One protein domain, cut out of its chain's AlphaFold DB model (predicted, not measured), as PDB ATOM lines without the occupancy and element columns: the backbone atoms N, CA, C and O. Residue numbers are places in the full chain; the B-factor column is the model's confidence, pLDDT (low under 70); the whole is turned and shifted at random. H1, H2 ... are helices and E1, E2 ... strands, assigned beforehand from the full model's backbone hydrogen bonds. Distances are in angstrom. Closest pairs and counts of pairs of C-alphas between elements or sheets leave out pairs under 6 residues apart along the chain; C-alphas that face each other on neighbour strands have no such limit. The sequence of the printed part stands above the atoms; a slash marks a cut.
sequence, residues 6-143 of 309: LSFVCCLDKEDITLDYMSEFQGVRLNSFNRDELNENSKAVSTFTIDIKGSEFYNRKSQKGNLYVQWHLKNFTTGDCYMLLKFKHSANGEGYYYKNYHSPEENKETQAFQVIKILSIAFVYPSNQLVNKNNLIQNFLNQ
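AT A GLANCE: This is residues 6 to 143 of the 309 residues of an uncharacterized protein of Cedecea neteri (UniProt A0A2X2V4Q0). Six antiparallel strands form a closed barrel, with two short helices, H1 and H2, on its outside and a third, H3, more loosely on it. Residues 103 to 109, in the link from E5 to E6, stick out. The printed part has 138 residues with three named helices and six named strands, in the order E1 E2 E3 H1 H2 E4 E5 E6 H3; the class is mixed. It is compact, with a radius of gyration of the C-alphas of 15.1 A and spans of 43 by 38 by 24 A.

HOW THE PARTS SIT: Round the barrel run E1 (6 to 19), E2 (22 to 34), E3 (47 to 53), E5 (95 to 99), E6 (114 to 124), E4 (82 to 89) and back to E1. E1, E2 and E3 form a meander, each strand the antiparallel neighbour of the one before. Within hydrogen-bond range are N 11 and O 31 of E1 and E2, 2.8 A, N 116 and O 95 of E5 and E6, 2.8 A, and N 8 and O 85 of E1 and E4, 2.9 A. H1 (54 to 58) is on the barrel, outside it, at a height of 6.4 A. H2 (68 to 77) is outside too, at 7.3 A, and runs across E1 at 83 degrees on the local plane. H1 and H2 touch, closest at the C-alphas of Tyr 58 and Val 69, 5.9 A. H3 (134 to 142) is apart from both. Every O i to N i+4 pair is within range in H1 and H3, 3 of 6 in H2.

IN THESE COORDINATES: E1 starts at C-alpha 6 (243.538, 252.483, 220.465), spans 21.0 A and bends by 116 degrees at residue 16. E6 spans 25.1 A. H3 ends at C-alpha 142 (249.330, 268.100, 236.702).

THE WHOLE: The farthest C-alphas, Lys 64 and Glu 105, are 49.0 A apart. The printed part has no cut. Links E2 to E3 and E5 to E6 are long. Residues 107 to 111 are under 70 in pLDDT.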
ATOM      1  N   LEU A   6     243.535 251.173 219.837       94.69
ATOM      2  CA  LEU A   6     243.538 252.483 220.465       94.69
ATOM      3  C   LEU A   6     244.266 252.426 221.811       94.69
ATOM      4  O   LEU A   6     244.214 251.413 222.513       94.69
ATOM      5  N   SER A   7     244.957 253.513 222.165       95.69
ATOM      6  CA  SER A   7     245.705 253.646 223.419       95.69
ATOM      7  C   SER A   7     245.327 254.942 224.124       95.69
ATOM      8  O   SER A   7     245.640 256.034 223.655       95.69
ATOM      9  N   PHE A   8     244.682 254.817 225.276       97.81
ATOM     10  CA  PHE A   8     244.150 255.940 226.036       97.81
ATOM     11  C   PHE A   8     244.886 256.097 227.363       97.81
ATOM     12  O   PHE A   8     245.295 255.113 227.983       97.81
ATOM     13  N   VAL A   9     245.063 257.350 227.773       98.19
ATOM     14  CA  VAL A   9     245.422 257.722 229.142       98.19
ATOM     15  C   VAL A   9     244.118 257.891 229.902       98.19
ATOM     16  O   VAL A   9     243.269 258.677 229.486       98.19
ATOM     17  N   CYS A  10     243.959 257.163 230.998       98.12
ATOM     18  CA  CYS A  10     242.739 257.127 231.789       98.12
ATOM     19  C   CYS A  10     243.025 257.534 233.234       98.12
ATOM     20  O   CYS A  10     243.988 257.059 233.839       98.12
ATOM     21  N   CYS A  11     242.144 258.359 233.783       96.19
ATOM     22  CA  CYS A  11     242.021 258.648 235.206       96.19
ATOM     23  C   CYS A  11     240.708 258.042 235.709       96.19
ATOM     24  O   CYS A  11     239.741 257.930 234.948       96.19
ATOM     25  N   LEU A  12     240.676 257.631 236.973       95.12
ATOM     26  CA  LEU A  12     239.452 257.133 237.582       95.12
ATOM     27  C   LEU A  12     238.476 258.293 237.778       95.12
ATOM     28  O   LEU A  12     238.844 259.309 238.358       95.12
ATOM     29  N   ASP A  13     237.248 258.130 237.301       93.06
ATOM     30  CA  ASP A  13     236.161 259.068 237.585       93.06
ATOM     31  C   ASP A  13     235.327 258.546 238.760       93.06
ATOM     32  O   ASP A  13     235.215 259.198 239.798       93.06
ATOM     33  N   LYS A  14     234.789 257.324 238.643       91.38
ATOM     34  CA  LYS A  14     233.962 256.727 239.700       91.38
ATOM     35  C   LYS A  14     233.989 255.201 239.660       91.38
ATOM     36  O   LYS A  14     233.992 254.598 238.587       91.38
ATOM     37  N   GLU A  15     233.986 254.592 240.839       93.31
ATOM     38  CA  GLU A  15     233.847 253.145 241.037       93.31
ATOM     39  C   GLU A  15     232.391 252.776 241.323       93.31
ATOM     40  O   GLU A  15     231.594 253.640 241.696       93.31
ATOM     41  N   ASP A  16     232.064 251.495 241.150       91.25
ATOM     42  CA  ASP A  16     230.765 250.908 241.497       91.25
ATOM     43  C   ASP A  16     229.565 251.695 240.944       91.25
ATOM     44  O   ASP A  16     228.584 251.989 241.633       91.25
ATOM     45  N   ILE A  17     229.660 252.067 239.666       91.38
ATOM     46  CA  ILE A  17     228.595 252.763 238.950       91.38
ATOM     47  C   ILE A  17     227.723 251.794 238.158       91.38
ATOM     48  O   ILE A  17     228.206 250.809 237.606       91.38
ATOM     49  N   THR A  18     226.442 252.135 237.996       91.69
ATOM     50  CA  THR A  18     225.654 251.592 236.882       91.69
ATOM     51  C   THR A  18     226.146 252.213 235.587       91.69
ATOM     52  O   THR A  18     226.250 253.436 235.496       91.69
ATOM     53  N   LEU A  19     226.415 251.373 234.593       92.19
ATOM     54  CA  LEU A  19     226.884 251.826 233.291       92.19
ATOM     55  C   LEU A  19     225.735 252.480 232.507       92.19
ATOM     56  O   LEU A  19     224.639 251.926 232.428       92.19
ATOM     57  N   ASP A  20     225.989 253.642 231.901       89.31
ATOM     58  CA  ASP A  20     224.984 254.441 231.182       89.31
ATOM     59  C   ASP A  20     224.291 253.666 230.049       89.31
ATOM     60  O   ASP A  20     223.087 253.818 229.859       89.31
ATOM     61  N   TYR A  21     225.034 252.839 229.308       90.00
ATOM     62  CA  TYR A  21     224.527 252.089 228.147       90.00
ATOM     63  C   TYR A  21     224.358 250.583 228.400       90.00
ATOM     64  O   TYR A  21     223.953 249.851 227.503       90.00
ATOM     65  N   MET A  22     224.681 250.116 229.607       89.56
ATOM     66  CA  MET A  22     224.613 248.708 230.014       89.56
ATOM     67  C   MET A  22     224.078 248.636 231.454       89.56
ATOM     68  O   MET A  22     224.781 248.237 232.385       89.56
ATOM     69  N   SER A  23     222.854 249.136 231.639       87.00
ATOM     70  CA  SER A  23     222.249 249.489 232.936       87.00
ATOM     71  C   SER A  23     222.143 248.345 233.956       87.00
ATOM     72  O   SER A  23     222.099 248.572 235.167       87.00
ATOM     73  N   GLU A  24     222.120 247.117 233.459       90.50
ATOM     74  CA  GLU A  24     222.068 245.865 234.200       90.50
ATOM     75  C   GLU A  24     223.416 245.483 234.831       90.50
ATOM     76  O   GLU A  24     223.469 244.613 235.700       90.50
ATOM     77  N   PHE A  25     224.505 246.149 234.440       93.19
ATOM     78  CA  PHE A  25     225.844 245.896 234.960       93.19
ATOM     79  C   PHE A  25     226.342 247.039 235.852       93.19
ATOM     80  O   PHE A  25     226.038 248.219 235.650       93.19
ATOM     81  N   GLN A  26     227.150 246.669 236.849       94.81
ATOM     82  CA  GLN A  26     227.996 247.600 237.593       94.81
ATOM     83  C   GLN A  26     229.405 247.617 237.001       94.81
ATOM     84  O   GLN A  26     229.867 246.624 236.424       94.81
ATOM     85  N   GLY A  27     230.119 248.717 237.189       95.94
ATOM     86  CA  GLY A  27     231.504 248.806 236.772       95.94
ATOM     87  C   GLY A  27     232.194 250.090 237.182       95.94
ATOM     88  O   GLY A  27     231.798 250.752 238.138       95.94
ATOM     89  N   VAL A  28     233.250 250.412 236.447       96.69
ATOM     90  CA  VAL A  28     234.060 251.607 236.672       96.69
ATOM     91  C   VAL A  28     233.895 252.576 235.516       96.69
ATOM     92  O   VAL A  28     233.817 252.158 234.357       96.69
ATOM     93  N   ARG A  29     233.892 253.866 235.845       95.94
ATOM     94  CA  ARG A  29     233.986 254.957 234.883       95.94
ATOM     95  C   ARG A  29     235.369 255.560 234.900       95.94
ATOM     96  O   ARG A  29     235.931 255.853 235.958       95.94
ATOM     97  N   LEU A  30     235.877 255.810 233.708       97.19
ATOM     98  CA  LEU A  30     237.149 256.460 233.480       97.19
ATOM     99  C   LEU A  30     236.928 257.723 232.660       97.19
ATOM    100  O   LEU A  30     236.231 257.689 231.644       97.19
ATOM    101  N   ASN A  31     237.593 258.803 233.056       96.00
ATOM    102  CA  ASN A  31     237.782 259.958 232.194       96.00
ATOM    103  C   ASN A  31     239.134 259.821 231.492       96.00
ATOM    104  O   ASN A  31     240.132 259.433 232.108       96.00
ATOM    105  N   SER A  32     239.178 260.067 230.190       97.50
ATOM    106  CA  SER A  32     240.317 259.655 229.377       97.50
ATOM    107  C   SER A  32     240.554 260.545 228.171       97.50
ATOM    108  O   SER A  32     239.692 261.324 227.773       97.50
ATOM    109  N   PHE A  33     241.728 260.404 227.565       97.56
ATOM    110  CA  PHE A  33     242.057 261.005 226.277       97.56
ATOM    111  C   PHE A  33     242.975 260.087 225.471       97.56
ATOM    112  O   PHE A  33     243.684 259.237 226.024       97.56
ATOM    113  N   ASN A  34     242.977 260.257 224.148       95.75
ATOM    114  CA  ASN A  34     243.872 259.503 223.280       95.75
ATOM    115  C   ASN A  34     245.315 259.960 223.522       95.75
ATOM    116  O   ASN A  34     245.655 261.124 223.312       95.75
ATOM    117  N   ARG A  35     246.183 259.031 223.927       94.12
ATOM    118  CA  ARG A  35     247.589 259.321 224.244       94.12
ATOM    119  C   ARG A  35     248.318 260.003 223.085       94.12
ATOM    120  O   ARG A  35     249.210 260.823 223.304       94.12
ATOM    121  N   ASP A  36     247.966 259.638 221.860       92.06
ATOM    122  CA  ASP A  36     248.678 260.090 220.672       92.06
ATOM    123  C   ASP A  36     248.247 261.507 220.237       92.06
ATOM    124  O   ASP A  36     248.982 262.153 219.495       92.06
ATOM    125  N   GLU A  37     247.138 262.039 220.774       94.06
ATOM    126  CA  GLU A  37     246.720 263.443 220.597       94.06
ATOM    127  C   GLU A  37     247.646 264.426 221.339       94.06
ATOM    128  O   GLU A  37     247.786 265.585 220.941       94.06
ATOM    129  N   LEU A  38     248.300 263.965 222.409       94.38
ATOM    130  CA  LEU A  38     249.122 264.805 223.269       94.38
ATOM    131  C   LEU A  38     250.491 265.112 222.641       94.38
ATOM    132  O   LEU A  38     251.254 264.209 222.264       94.38
ATOM    133  N   ASN A  39     250.824 266.400 222.606       93.38
ATOM    134  CA  ASN A  39     252.118 266.949 222.212       93.38
ATOM    135  C   ASN A  39     252.599 267.993 223.237       93.38
ATOM    136  O   ASN A  39     251.872 268.341 224.163       93.38
ATOM    137  N   GLU A  40     253.831 268.482 223.083       89.88
ATOM    138  CA  GLU A  40     254.485 269.393 224.040       89.88
ATOM    139  C   GLU A  40     253.739 270.719 224.256       89.88
ATOM    140  O   GLU A  40     253.841 271.313 225.325       89.88
ATOM    141  N   ASN A  41     252.936 271.147 223.277       89.50
ATOM    142  CA  ASN A  41     252.189 272.404 223.308       89.50
ATOM    143  C   ASN A  41     250.701 272.212 223.648       89.50
ATOM    144  O   ASN A  41     249.926 273.173 223.630       89.50
ATOM    145  N   SER A  42     250.269 270.981 223.933       92.19
ATOM    146  CA  SER A  42     248.873 270.673 224.228       92.19
ATOM    147  C   SER A  42     248.421 271.336 225.529       92.19
ATOM    148  O   SER A  42     248.829 270.941 226.617       92.19
ATOM    149  N   LYS A  43     247.502 272.302 225.425       91.38
ATOM    150  CA  LYS A  43     246.757 272.852 226.575       91.38
ATOM    151  C   LYS A  43     245.424 272.146 226.818       91.38
ATOM    152  O   LYS A  43     244.911 272.180 227.931       91.38
ATOM    153  N   ALA A  44     244.893 271.505 225.780       94.81
ATOM    154  CA  ALA A  44     243.648 270.755 225.808       94.81
ATOM    155  C   ALA A  44     243.696 269.575 224.820       94.81
ATOM    156  O   ALA A  44     244.454 269.595 223.845       94.81
ATOM    157  N   VAL A  45     242.866 268.568 225.075       95.81
ATOM    158  CA  VAL A  45     242.698 267.327 224.303       95.81
ATOM    159  C   VAL A  45     241.213 267.015 224.143       95.81
ATOM    160  O   VAL A  45     240.368 267.644 224.774       95.81
ATOM    161  N   SER A  46     240.871 266.057 223.294       95.06
ATOM    162  CA  SER A  46     239.513 265.527 223.232       95.06
ATOM    163  C   SER A  46     239.355 264.493 224.341       95.06
ATOM    164  O   SER A  46     240.139 263.541 224.420       95.06
ATOM    165  N   THR A  47     238.362 264.676 225.206       95.88
ATOM    166  CA  THR A  47     238.133 263.761 226.328       95.88
ATOM    167  C   THR A  47     237.017 262.766 226.043       95.88
ATOM    168  O   THR A  47     236.100 263.014 225.257       95.88
ATOM    169  N   PHE A  48     237.118 261.603 226.676       95.62
ATOM    170  CA  PHE A  48     236.228 260.471 226.477       95.62
ATOM    171  C   PHE A  48     235.894 259.817 227.813       95.62
ATOM    172  O   PHE A  48     236.771 259.634 228.664       95.62
ATOM    173  N   THR A  49     234.644 259.396 227.948       95.38
ATOM    174  CA  THR A  49     234.211 258.496 229.009       95.38
ATOM    175  C   THR A  49     234.450 257.075 228.532       95.38
ATOM    176  O   THR A  49     234.032 256.722 227.427       95.38
ATOM    177  N   ILE A  50     235.096 256.262 229.365       97.19
ATOM    178  CA  ILE A  50     235.218 254.817 229.164       97.19
ATOM    179  C   ILE A  50     234.587 254.123 230.363       97.19
ATOM    180  O   ILE A  50     235.064 254.271 231.486       97.19
ATOM    181  N   ASP A  51     233.549 253.342 230.103       96.94
ATOM    182  CA  ASP A  51     232.870 252.525 231.103       96.94
ATOM    183  C   ASP A  51     233.230 251.059 230.880       96.94
ATOM    184  O   ASP A  51     233.189 250.558 229.752       96.94
ATOM    185  N   ILE A  52     233.596 250.363 231.952       97.62
ATOM    186  CA  ILE A  52     234.036 248.965 231.905       97.62
ATOM    187  C   ILE A  52     233.286 248.191 232.978       97.62
ATOM    188  O   ILE A  52     233.272 248.613 234.137       97.62
ATOM    189  N   LYS A  53     232.701 247.041 232.622       97.31
ATOM    190  CA  LYS A  53     232.076 246.140 233.598       97.31
ATOM    191  C   LYS A  53     233.062 245.784 234.709       97.31
ATOM    192  O   LYS A  53     234.229 245.485 234.452       97.31
ATOM    193  N   GLY A  54     232.580 245.747 235.948       96.31
ATOM    194  CA  GLY A  54     233.420 245.454 237.112       96.31
ATOM    195  C   GLY A  54     234.124 244.100 236.999       96.31
ATOM    196  O   GLY A  54     235.300 243.988 237.336       96.31
ATOM    197  N   SER A  55     233.446 243.092 236.437       94.06
ATOM    198  CA  SER A  55     234.016 241.764 236.178       94.06
ATOM    199  C   SER A  55     235.222 241.799 235.241       94.06
ATOM    200  O   SER A  55     236.182 241.073 235.472       94.06
ATOM    201  N   GLU A  56     235.192 242.644 234.215       95.06
ATOM    202  CA  GLU A  56     236.276 242.799 233.245       95.06
ATOM    203  C   GLU A  56     237.411 243.665 233.799       95.06
ATOM    204  O   GLU A  56     238.562 243.459 233.437       95.06
ATOM    205  N   PHE A  57     237.120 244.632 234.674       96.38
ATOM    206  CA  PHE A  57     238.135 245.517 235.250       96.38
ATOM    207  C   PHE A  57     238.846 244.874 236.447       96.38
ATOM    208  O   PHE A  57     240.060 244.655 236.418       96.38
ATOM    209  N   TYR A  58     238.100 244.515 237.493       95.12
ATOM    210  CA  TYR A  58     238.665 244.063 238.765       95.12
ATOM    211  C   TYR A  58     239.294 242.665 238.686       95.12
ATOM    212  O   TYR A  58     240.258 242.392 239.404       95.12
ATOM    213  N   ASN A  59     238.821 241.795 237.782       93.62
ATOM    214  CA  ASN A  59     239.340 240.427 237.660       93.62
ATOM    215  C   ASN A  59     240.556 240.298 236.732       93.62
ATOM    216  O   ASN A  59     241.016 239.180 236.474       93.62
ATOM    217  N   ARG A  60     241.113 241.406 236.216       90.94
ATOM    218  CA  ARG A  60     242.303 241.340 235.356       90.94
ATOM    219  C   ARG A  60     243.489 240.786 236.119       90.94
ATOM    220  O   ARG A  60     243.917 241.337 237.128       90.94
ATOM    221  N   LYS A  61     244.054 239.703 235.590       90.06
ATOM    222  CA  LYS A  61     245.225 239.036 236.152       90.06
ATOM    223  C   LYS A  61     246.507 239.538 235.498       90.06
ATOM    224  O   LYS A  61     246.559 239.797 234.298       90.06
ATOM    225  N   SER A  62     247.553 239.652 236.304       88.19
ATOM    226  CA  SER A  62     248.928 239.825 235.837       88.19
ATOM    227  C   SER A  62     249.425 238.545 235.153       88.19
ATOM    228  O   SER A  62     248.801 237.490 235.262       88.19
ATOM    229  N   GLN A  63     250.602 238.599 234.521       84.94
ATOM    230  CA  GLN A  63     251.256 237.409 233.951       84.94
ATOM    231  C   GLN A  63     251.494 236.294 234.986       84.94
ATOM    232  O   GLN A  63     251.560 235.125 234.625       84.94
ATOM    233  N   LYS A  64     251.586 236.646 236.276       86.25
ATOM    234  CA  LYS A  64     251.749 235.705 237.394       86.25
ATOM    235  C   LYS A  64     250.416 235.181 237.951       86.25
ATOM    236  O   LYS A  64     250.413 234.493 238.960       86.25
ATOM    237  N   GLY A  65     249.278 235.546 237.354       87.06
ATOM    238  CA  GLY A  65     247.944 235.093 237.768       87.06
ATOM    239  C   GLY A  65     247.283 235.900 238.896       87.06
ATOM    240  O   GLY A  65     246.086 235.739 239.121       87.06
ATOM    241  N   ASN A  66     248.010 236.804 239.562       89.75
ATOM    242  CA  ASN A  66     247.468 237.664 240.625       89.75
ATOM    243  C   ASN A  66     246.555 238.762 240.063       89.75
ATOM    244  O   ASN A  66     246.858 239.288 238.990       89.75
ATOM    245  N   LEU A  67     245.510 239.152 240.805       91.62
ATOM    246  CA  LEU A  67     244.583 240.240 240.455       91.62
ATOM    247  C   LEU A  67     245.312 241.581 240.351       91.62
ATOM    248  O   LEU A  67     245.552 242.237 241.353       91.62
ATOM    249  N   TYR A  68     245.675 241.990 239.143       94.38
ATOM    250  CA  TYR A  68     246.590 243.095 238.870       94.38
ATOM    251  C   TYR A  68     246.045 244.454 239.321       94.38
ATOM    252  O   TYR A  68     246.763 245.222 239.954       94.38
ATOM    253  N   VAL A  69     244.772 244.737 239.038       94.75
ATOM    254  CA  VAL A  69     244.152 246.039 239.329       94.75
ATOM    255  C   VAL A  69     244.113 246.337 240.827       94.75
ATOM    256  O   VAL A  69     244.415 247.458 241.231       94.75
ATOM    257  N   GLN A  70     243.829 245.335 241.665       92.81
ATOM    258  CA  GLN A  70     243.700 245.528 243.114       92.81
ATOM    259  C   GLN A  70     244.980 246.070 243.768       92.81
ATOM    260  O   GLN A  70     244.899 246.865 244.700       92.81
ATOM    261  N   TRP A  71     246.159 245.714 243.245       93.25
ATOM    262  CA  TRP A  71     247.443 246.214 243.756       93.25
ATOM    263  C   TRP A  71     247.643 247.711 243.519       93.25
ATOM    264  O   TRP A  71     248.377 248.365 244.259       93.25
ATOM    265  N   HIS A  72     247.012 248.256 242.481       95.38
ATOM    266  CA  HIS A  72     247.202 249.638 242.055       95.38
ATOM    267  C   HIS A  72     246.013 250.539 242.385       95.38
ATOM    268  O   HIS A  72     246.176 251.758 242.372       95.38
ATOM    269  N   LEU A  73     244.856 249.961 242.722       94.12
ATOM    270  CA  LEU A  73     243.588 250.675 242.841       94.12
ATOM    271  C   LEU A  73     243.671 251.885 243.771       94.12
ATOM    272  O   LEU A  73     243.342 252.981 243.350       94.12
ATOM    273  N   LYS A  74     244.223 251.723 244.980       94.56
ATOM    274  CA  LYS A  74     244.376 252.837 245.932       94.56
ATOM    275  C   LYS A  74     245.111 254.035 245.320       94.56
ATOM    276  O   LYS A  74     244.633 255.154 245.443       94.56
ATOM    277  N   ASN A  75     246.245 253.782 244.666       94.94
ATOM    278  CA  ASN A  75     247.071 254.821 244.045       94.94
ATOM    279  C   ASN A  75     246.393 255.426 242.807       94.94
ATOM    280  O   ASN A  75     246.596 256.591 242.486       94.94
ATOM    281  N   PHE A  76     245.583 254.635 242.107       94.88
ATOM    282  CA  PHE A  76     244.802 255.119 240.979       94.88
ATOM    283  C   PHE A  76     243.671 256.045 241.445       94.88
ATOM    284  O   PHE A  76     243.487 257.120 240.878       94.88
ATOM    285  N   THR A  77     242.976 255.681 242.525       91.25
ATOM    286  CA  THR A  77     241.904 256.478 243.137       91.25
ATOM    287  C   THR A  77     242.416 257.791 243.734       91.25
ATOM    288  O   THR A  77     241.710 258.795 243.698       91.25
ATOM    289  N   THR A  78     243.643 257.823 244.264       88.81
ATOM    290  CA  THR A  78     244.272 259.057 244.775       88.81
ATOM    291  C   THR A  78     244.907 259.921 243.685       88.81
ATOM    292  O   THR A  78     245.298 261.050 243.973       88.81
ATOM    293  N   GLY A  79     244.993 259.427 242.445       89.81
ATOM    294  CA  GLY A  79     245.647 260.121 241.334       89.81
ATOM    295  C   GLY A  79     247.179 260.046 241.350       89.81
ATOM    296  O   GLY A  79     247.826 260.743 240.574       89.81
ATOM    297  N   ASP A  80     247.771 259.187 242.187       92.69
ATOM    298  CA  ASP A  80     249.227 258.971 242.252       92.69
ATOM    299  C   ASP A  80     249.767 258.238 241.011       92.69
ATOM    300  O   ASP A  80     250.970 258.243 240.729       92.69
ATOM    301  N   CYS A  81     248.886 257.581 240.256       95.75
ATOM    302  CA  CYS A  81     249.178 257.031 238.942       95.75
ATOM    303  C   CYS A  81     248.002 257.236 237.985       95.75
ATOM    304  O   CYS A  81     246.858 257.404 238.403       95.75
ATOM    305  N   TYR A  82     248.283 257.171 236.685       97.19
ATOM    306  CA  TYR A  82     247.248 257.036 235.660       97.19
ATOM    307  C   TYR A  82     247.281 255.630 235.066       97.19
ATOM    308  O   TYR A  82     248.253 254.882 235.217       97.19
ATOM    309  N   MET A  83     246.226 255.270 234.348       97.69
ATOM    310  CA  MET A  83     246.134 253.995 233.655       97.69
ATOM    311  C   MET A  83     246.317 254.187 232.146       97.69
ATOM    312  O   MET A  83     245.624 254.988 231.526       97.69
ATOM    313  N   LEU A  84     247.216 253.421 231.531       97.56
ATOM    314  CA  LEU A  84     247.232 253.209 230.087       97.56
ATOM    315  C   LEU A  84     246.307 252.051 229.735       97.56
ATOM    316  O   LEU A  84     246.579 250.895 230.077       97.56
ATOM    317  N   LEU A  85     245.244 252.363 229.006       97.75
ATOM    318  CA  LEU A  85     244.293 251.388 228.499       97.75
ATOM    319  C   LEU A  85     244.514 251.183 227.003       97.75
ATOM    320  O   LEU A  85     244.456 252.139 226.230       97.75
ATOM    321  N   LYS A  86     244.728 249.933 226.584       96.88
ATOM    322  CA  LYS A  86     244.689 249.561 225.164       96.88
ATOM    323  C   LYS A  86     243.481 248.699 224.880       96.88
ATOM    324  O   LYS A  86     243.243 247.714 225.583       96.88
ATOM    325  N   PHE A  87     242.765 249.027 223.820       96.62
ATOM    326  CA  PHE A  87     241.566 248.311 223.412       96.62
ATOM    327  C   PHE A  87     241.396 248.348 221.895       96.62
ATOM    328  O   PHE A  87     242.091 249.079 221.192       96.62
ATOM    329  N   LYS A  88     240.465 247.537 221.403       95.62
ATOM    330  CA  LYS A  88     239.968 247.587 220.026       95.62
ATOM    331  C   LYS A  88     238.449 247.552 220.027       95.62
ATOM    332  O   LYS A  88     237.853 247.082 221.002       95.62
ATOM    333  N   HIS A  89     237.824 247.991 218.944       94.50
ATOM    334  CA  HIS A  89     236.375 247.867 218.787       94.50
ATOM    335  C   HIS A  89     235.955 246.399 218.723       94.50
ATOM    336  O   HIS A  89     236.652 245.550 218.158       94.50
ATOM    337  N   SER A  90     234.833 246.082 219.360       92.75
ATOM    338  CA  SER A  90     234.278 244.734 219.372       92.75
ATOM    339  C   SER A  90     232.810 244.769 219.759       92.75
ATOM    340  O   SER A  90     232.483 245.311 220.803       92.75
ATOM    341  N   ALA A  91     231.942 244.124 218.977       89.00
ATOM    342  CA  ALA A  91     230.517 244.023 219.298       89.00
ATOM    343  C   ALA A  91     230.234 243.269 220.616       89.00
ATOM    344  O   ALA A  91     229.239 243.540 221.273       89.00
ATOM    345  N   ASN A  92     231.137 242.371 221.030       89.19
ATOM    346  CA  ASN A  92     230.986 241.523 222.221       89.19
ATOM    347  C   ASN A  92     231.897 241.977 223.375       89.19
ATOM    348  O   ASN A  92     232.341 241.165 224.185       89.19
ATOM    349  N   GLY A  93     232.281 243.253 223.383       91.31
ATOM    350  CA  GLY A  93     233.127 243.822 224.423       91.31
ATOM    351  C   GLY A  93     232.397 244.021 225.753       91.31
ATOM    352  O   GLY A  93     231.182 244.188 225.800       91.31
ATOM    353  N   GLU A  94     233.161 244.035 226.844       94.56
ATOM    354  CA  GLU A  94     232.659 244.278 228.206       94.56
ATOM    355  C   GLU A  94     232.907 245.713 228.690       94.56
ATOM    356  O   GLU A  94     232.790 246.025 229.875       94.56
ATOM    357  N   GLY A  95     233.250 246.603 227.768       96.06
ATOM    358  CA  GLY A  95     233.277 248.031 228.011       96.06
ATOM    359  C   GLY A  95     232.829 248.787 226.778       96.06
ATOM    360  O   GLY A  95     232.657 248.218 225.697       96.06
ATOM    361  N   TYR A  96     232.679 250.090 226.930       95.94
ATOM    362  CA  TYR A  96     232.446 250.998 225.822       95.94
ATOM    363  C   TYR A  96     233.082 252.349 226.099       95.94
ATOM    364  O   TYR A  96     233.455 252.665 227.230       95.94
ATOM    365  N   TYR A  97     233.180 253.163 225.058       95.25
ATOM    366  CA  TYR A  97     233.585 254.548 225.204       95.25
ATOM    367  C   TYR A  97     232.786 255.481 224.309       95.25
ATOM    368  O   TYR A  97     232.243 255.070 223.281       95.25
ATOM    369  N   TYR A  98     232.721 256.744 224.711       92.88
ATOM    370  CA  TYR A  98     232.143 257.827 223.925       92.88
ATOM    371  C   TYR A  98     232.868 259.142 224.231       92.88
ATOM    372  O   TYR A  98     233.409 259.329 225.321       92.88
ATOM    373  N   LYS A  99     232.901 260.057 223.258       92.81
ATOM    374  CA  LYS A  99     233.476 261.401 223.424       92.81
ATOM    375  C   LYS A  99     232.619 262.200 224.409       92.81
ATOM    376  O   LYS A  99     231.393 262.155 224.315       92.81
ATOM    377  N   ASN A 100     233.243 262.900 225.354       91.62
ATOM    378  CA  ASN A 100     232.517 263.601 226.413       91.62
ATOM    379  C   ASN A 100     231.725 264.785 225.865       91.62
ATOM    380  O   ASN A 100     230.527 264.852 226.083       91.62
ATOM    381  N   TYR A 101     232.364 265.698 225.135       90.62
ATOM    382  CA  TYR A 101     231.730 266.939 224.687       90.62
ATOM    383  C   TYR A 101     231.728 267.032 223.164       90.62
ATOM    384  O   TYR A 101     232.687 266.633 222.501       90.62
ATOM    385  N   HIS A 102     230.646 267.580 222.624       87.06
ATOM    386  CA  HIS A 102     230.443 267.783 221.193       87.06
ATOM    387  C   HIS A 102     230.009 269.226 220.957       87.06
ATOM    388  O   HIS A 102     229.321 269.811 221.799       87.06
ATOM    389  N   SER A 103     230.400 269.806 219.823       82.88
ATOM    390  CA  SER A 103     229.814 271.081 219.415       82.88
ATOM    391  C   SER A 103     228.342 270.867 219.020       82.88
ATOM    392  O   SER A 103     227.973 269.764 218.612       82.88
ATOM    393  N   PRO A 104     227.478 271.891 219.116       76.00
ATOM    394  CA  PRO A 104     226.093 271.785 218.645       76.00
ATOM    395  C   PRO A 104     225.981 271.437 217.149       76.00
ATOM    396  O   PRO A 104     224.991 270.850 216.721       76.00
ATOM    397  N   GLU A 105     227.007 271.799 216.372       75.00
ATOM    398  CA  GLU A 105     227.126 271.555 214.930       75.00
ATOM    399  C   GLU A 105     227.596 270.127 214.592       75.00
ATOM    400  O   GLU A 105     227.384 269.658 213.474       75.00
ATOM    401  N   GLU A 106     228.227 269.416 215.537       71.25
ATOM    402  CA  GLU A 106     228.579 268.006 215.358       71.25
ATOM    403  C   GLU A 106     227.281 267.174 215.277       71.25
ATOM    404  O   GLU A 106     226.437 267.200 216.171       71.25
ATOM    405  N   ASN A 107     227.116 266.464 214.154       52.28
ATOM    406  CA  ASN A 107     225.887 265.784 213.734       52.28
ATOM    407  C   ASN A 107     225.227 264.975 214.879       52.28
ATOM    408  O   ASN A 107     225.837 264.067 215.440       52.28
ATOM    409  N   LYS A 108     223.962 265.274 215.218       52.41
ATOM    410  CA  LYS A 108     223.259 264.721 216.402       52.41
ATOM    411  C   LYS A 108     222.989 263.211 216.342       52.41
ATOM    412  O   LYS A 108     222.671 262.608 217.368       52.41
ATOM    413  N   GLU A 109     223.121 262.605 215.165       45.69
ATOM    414  CA  GLU A 109     222.874 261.179 214.916       45.69
ATOM    415  C   GLU A 109     224.008 260.255 215.414       45.69
ATOM    416  O   GLU A 109     223.828 259.041 215.461       45.69
ATOM    417  N   THR A 110     225.163 260.789 215.841       46.94
ATOM    418  CA  THR A 110     226.393 260.000 216.075       46.94
ATOM    419  C   THR A 110     226.891 259.927 217.523       46.94
ATOM    420  O   THR A 110     228.038 259.536 217.746       46.94
ATOM    421  N   GLN A 111     226.053 260.154 218.546       57.09
ATOM    422  CA  GLN A 111     226.407 259.784 219.938       57.09
ATOM    423  C   GLN A 111     226.383 258.254 220.176       57.09
ATOM    424  O   GLN A 111     225.952 257.766 221.227       57.09
ATOM    425  N   ALA A 112     226.842 257.477 219.196       71.00
ATOM    426  CA  ALA A 112     227.038 256.049 219.322       71.00
ATOM    427  C   ALA A 112     228.277 255.820 220.188       71.00
ATOM    428  O   ALA A 112     229.416 256.058 219.777       71.00
ATOM    429  N   PHE A 113     228.047 255.363 221.415       88.75
ATOM    430  CA  PHE A 113     229.092 254.685 222.159       88.75
ATOM    431  C   PHE A 113     229.635 253.535 221.306       88.75
ATOM    432  O   PHE A 113     228.912 252.904 220.533       88.75
ATOM    433  N   GLN A 114     230.921 253.258 221.445       92.50
ATOM    434  CA  GLN A 114     231.563 252.170 220.728       92.50
ATOM    435  C   GLN A 114     231.945 251.103 221.734       92.50
ATOM    436  O   GLN A 114     232.647 251.385 222.705       92.50
ATOM    437  N   VAL A 115     231.463 249.884 221.509       95.19
ATOM    438  CA  VAL A 115     231.772 248.736 222.362       95.19
ATOM    439  C   VAL A 115     233.219 248.305 222.116       95.19
ATOM    440  O   VAL A 115     233.692 248.244 220.974       95.19
ATOM    441  N   ILE A 116     233.946 248.043 223.200       95.94
ATOM    442  CA  ILE A 116     235.387 247.802 223.187       95.94
ATOM    443  C   ILE A 116     235.756 246.500 223.881       95.94
ATOM    444  O   ILE A 116     235.217 246.129 224.922       95.94
ATOM    445  N   LYS A 117     236.766 245.833 223.324       95.69
ATOM    446  CA  LYS A 117     237.471 244.735 223.977       95.69
ATOM    447  C   LYS A 117     238.805 245.237 224.505       95.69
ATOM    448  O   LYS A 117     239.661 245.669 223.728       95.69
ATOM    449  N   ILE A 118     238.997 245.129 225.814       96.00
ATOM    450  CA  ILE A 118     240.234 245.534 226.476       96.00
ATOM    451  C   ILE A 118     241.331 244.515 226.173       96.00
ATOM    452  O   ILE A 118     241.185 243.309 226.391       96.00
ATOM    453  N   LEU A 119     242.455 245.016 225.673       95.12
ATOM    454  CA  LEU A 119     243.633 244.222 225.336       95.12
ATOM    455  C   LEU A 119     244.650 244.246 226.475       95.12
ATOM    456  O   LEU A 119     245.199 243.206 226.827       95.12
ATOM    457  N   SER A 120     244.890 245.417 227.066       94.69
ATOM    458  CA  SER A 120     245.811 245.551 228.193       94.69
ATOM    459  C   SER A 120     245.480 246.752 229.068       94.69
ATOM    460  O   SER A 120     245.082 247.801 228.562       94.69
ATOM    461  N   ILE A 121     245.774 246.603 230.355       95.81
ATOM    462  CA  ILE A 121     245.787 247.664 231.359       95.81
ATOM    463  C   ILE A 121     247.208 247.758 231.913       95.81
ATOM    464  O   ILE A 121     247.810 246.728 232.216       95.81
ATOM    465  N   ALA A 122     247.736 248.970 232.049       95.69
ATOM    466  CA  ALA A 122     248.992 249.225 232.745       95.69
ATOM    467  C   ALA A 122     248.873 250.482 233.610       95.69
ATOM    468  O   ALA A 122     248.516 251.541 233.101       95.69
ATOM    469  N   PHE A 123     249.202 250.381 234.895       96.81
ATOM    470  CA  PHE A 123     249.271 251.540 235.788       96.81
ATOM    471  C   PHE A 123     250.656 252.177 235.701       96.81
ATOM    472  O   PHE A 123     251.673 251.492 235.843       96.81
ATOM    473  N   VAL A 124     250.698 253.482 235.445       97.38
ATOM    474  CA  VAL A 124     251.933 254.218 235.178       97.38
ATOM    475  C   VAL A 124     252.144 255.286 236.237       97.38
ATOM    476  O   VAL A 124     251.359 256.220 236.385       97.38
ATOM    477  N   TYR A 125     253.248 255.134 236.959       96.44
ATOM    478  CA  TYR A 125     253.679 256.047 238.008       96.44
ATOM    479  C   TYR A 125     254.563 257.168 237.445       96.44
ATOM    480  O   TYR A 125     255.227 256.959 236.421       96.44
ATOM    481  N   PRO A 126     254.644 258.329 238.122       92.75
ATOM    482  CA  PRO A 126     255.512 259.433 237.713       92.75
ATOM    483  C   PRO A 126     256.978 259.021 237.522       92.75
ATOM    484  O   PRO A 126     257.634 259.474 236.594       92.75
ATOM    485  N   SER A 127     257.473 258.096 238.347       91.81
ATOM    486  CA  SER A 127     258.850 257.591 238.288       91.81
ATOM    487  C   SER A 127     259.132 256.629 237.125       91.81
ATOM    488  O   SER A 127     260.282 256.246 236.917       91.81
ATOM    489  N   ASN A 128     258.120 256.204 236.361       92.00
ATOM    490  CA  ASN A 128     258.307 255.216 235.302       92.00
ATOM    491  C   ASN A 128     258.957 255.845 234.056       92.00
ATOM    492  O   ASN A 128     258.311 256.572 233.303       92.00
ATOM    493  N   GLN A 129     260.224 255.519 233.805       88.50
ATOM    494  CA  GLN A 129     260.983 256.043 232.661       88.50
ATOM    495  C   GLN A 129     260.816 255.224 231.369       88.50
ATOM    496  O   GLN A 129     261.219 255.672 230.300       88.50
ATOM    497  N   LEU A 130     260.219 254.029 231.443       89.00
ATOM    498  CA  LEU A 130     260.090 253.112 230.303       89.00
ATOM    499  C   LEU A 130     258.873 253.427 229.425       89.00
ATOM    500  O   LEU A 130     258.797 253.005 228.270       89.00
ATOM    501  N   VAL A 131     257.892 254.145 229.969       89.12
ATOM    502  CA  VAL A 131     256.685 254.520 229.236       89.12
ATOM    503  C   VAL A 131     256.960 255.760 228.390       89.12
ATOM    504  O   VAL A 131     257.200 256.853 228.902       89.12
ATOM    505  N   ASN A 132     256.875 255.596 227.070       87.38
ATOM    506  CA  ASN A 132     256.991 256.707 226.128       87.38
ATOM    507  C   ASN A 132     255.977 257.822 226.461       87.38
ATOM    508  O   ASN A 132     254.816 257.537 226.764       87.38
ATOM    509  N   LYS A 133     256.420 259.081 226.371       91.75
ATOM    510  CA  LYS A 133     255.677 260.300 226.723       91.75
ATOM    511  C   LYS A 133     255.242 260.404 228.193       91.75
ATOM    512  O   LYS A 133     254.447 261.287 228.492       91.75
ATOM    513  N   ASN A 134     255.750 259.586 229.125       95.12
ATOM    514  CA  ASN A 134     255.279 259.641 230.517       95.12
ATOM    515  C   ASN A 134     255.443 261.036 231.142       95.12
ATOM    516  O   ASN A 134     254.474 261.578 231.658       95.12
ATOM    517  N   ASN A 135     256.619 261.659 231.007       94.12
ATOM    518  CA  ASN A 135     256.853 263.015 231.522       94.12
ATOM    519  C   ASN A 135     255.875 264.035 230.926       94.12
ATOM    520  O   ASN A 135     255.336 264.869 231.646       94.12
ATOM    521  N   LEU A 136     255.598 263.940 229.622       95.44
ATOM    522  CA  LEU A 136     254.642 264.815 228.945       95.44
ATOM    523  C   LEU A 136     253.214 264.611 229.477       95.44
ATOM    524  O   LEU A 136     252.525 265.585 229.763       95.44
ATOM    525  N   ILE A 137     252.786 263.357 229.647       96.06
ATOM    526  CA  ILE A 137     251.465 263.007 230.187       96.06
ATOM    527  C   ILE A 137     251.328 263.492 231.631       96.06
ATOM    528  O   ILE A 137     250.331 264.123 231.963       96.06
ATOM    529  N   GLN A 138     252.330 263.245 232.474       94.12
ATOM    530  CA  GLN A 138     252.341 263.680 233.871       94.12
ATOM    531  C   GLN A 138     252.289 265.204 233.978       94.12
ATOM    532  O   GLN A 138     251.483 265.744 234.732       94.12
ATOM    533  N   ASN A 139     253.088 265.911 233.177       93.56
ATOM    534  CA  ASN A 139     253.040 267.367 233.124       93.56
ATOM    535  C   ASN A 139     251.651 267.848 232.700       93.56
ATOM    536  O   ASN A 139     251.064 268.671 233.392       93.56
ATOM    537  N   PHE A 140     251.079 267.289 231.634       95.25
ATOM    538  CA  PHE A 140     249.737 267.652 231.185       95.25
ATOM    539  C   PHE A 140     248.665 267.380 232.249       95.25
ATOM    540  O   PHE A 140     247.819 268.235 232.510       95.25
ATOM    541  N   LEU A 141     248.707 266.220 232.911       93.75
ATOM    542  CA  LEU A 141     247.773 265.845 233.975       93.75
ATOM    543  C   LEU A 141     247.905 266.725 235.223       93.75
ATOM    544  O   LEU A 141     246.891 266.973 235.869       93.75
ATOM    545  N   ASN A 142     249.086 267.265 235.519       90.69
ATOM    546  CA  ASN A 142     249.330 268.100 236.702       90.69
ATOM    547  C   ASN A 142     249.281 269.613 236.428       90.69
ATOM    548  O   ASN A 142     249.154 270.406 237.359       90.69
ATOM    549  N   GLN A 143     249.358 270.032 235.164       89.00
ATOM    550  CA  GLN A 143     249.258 271.436 234.772       89.00
ATOM    551  C   GLN A 143     247.856 271.993 235.020       89.00
ATOM    552  O   GLN A 143     246.851 271.391 234.628       89.00
TER     553      GLN A 143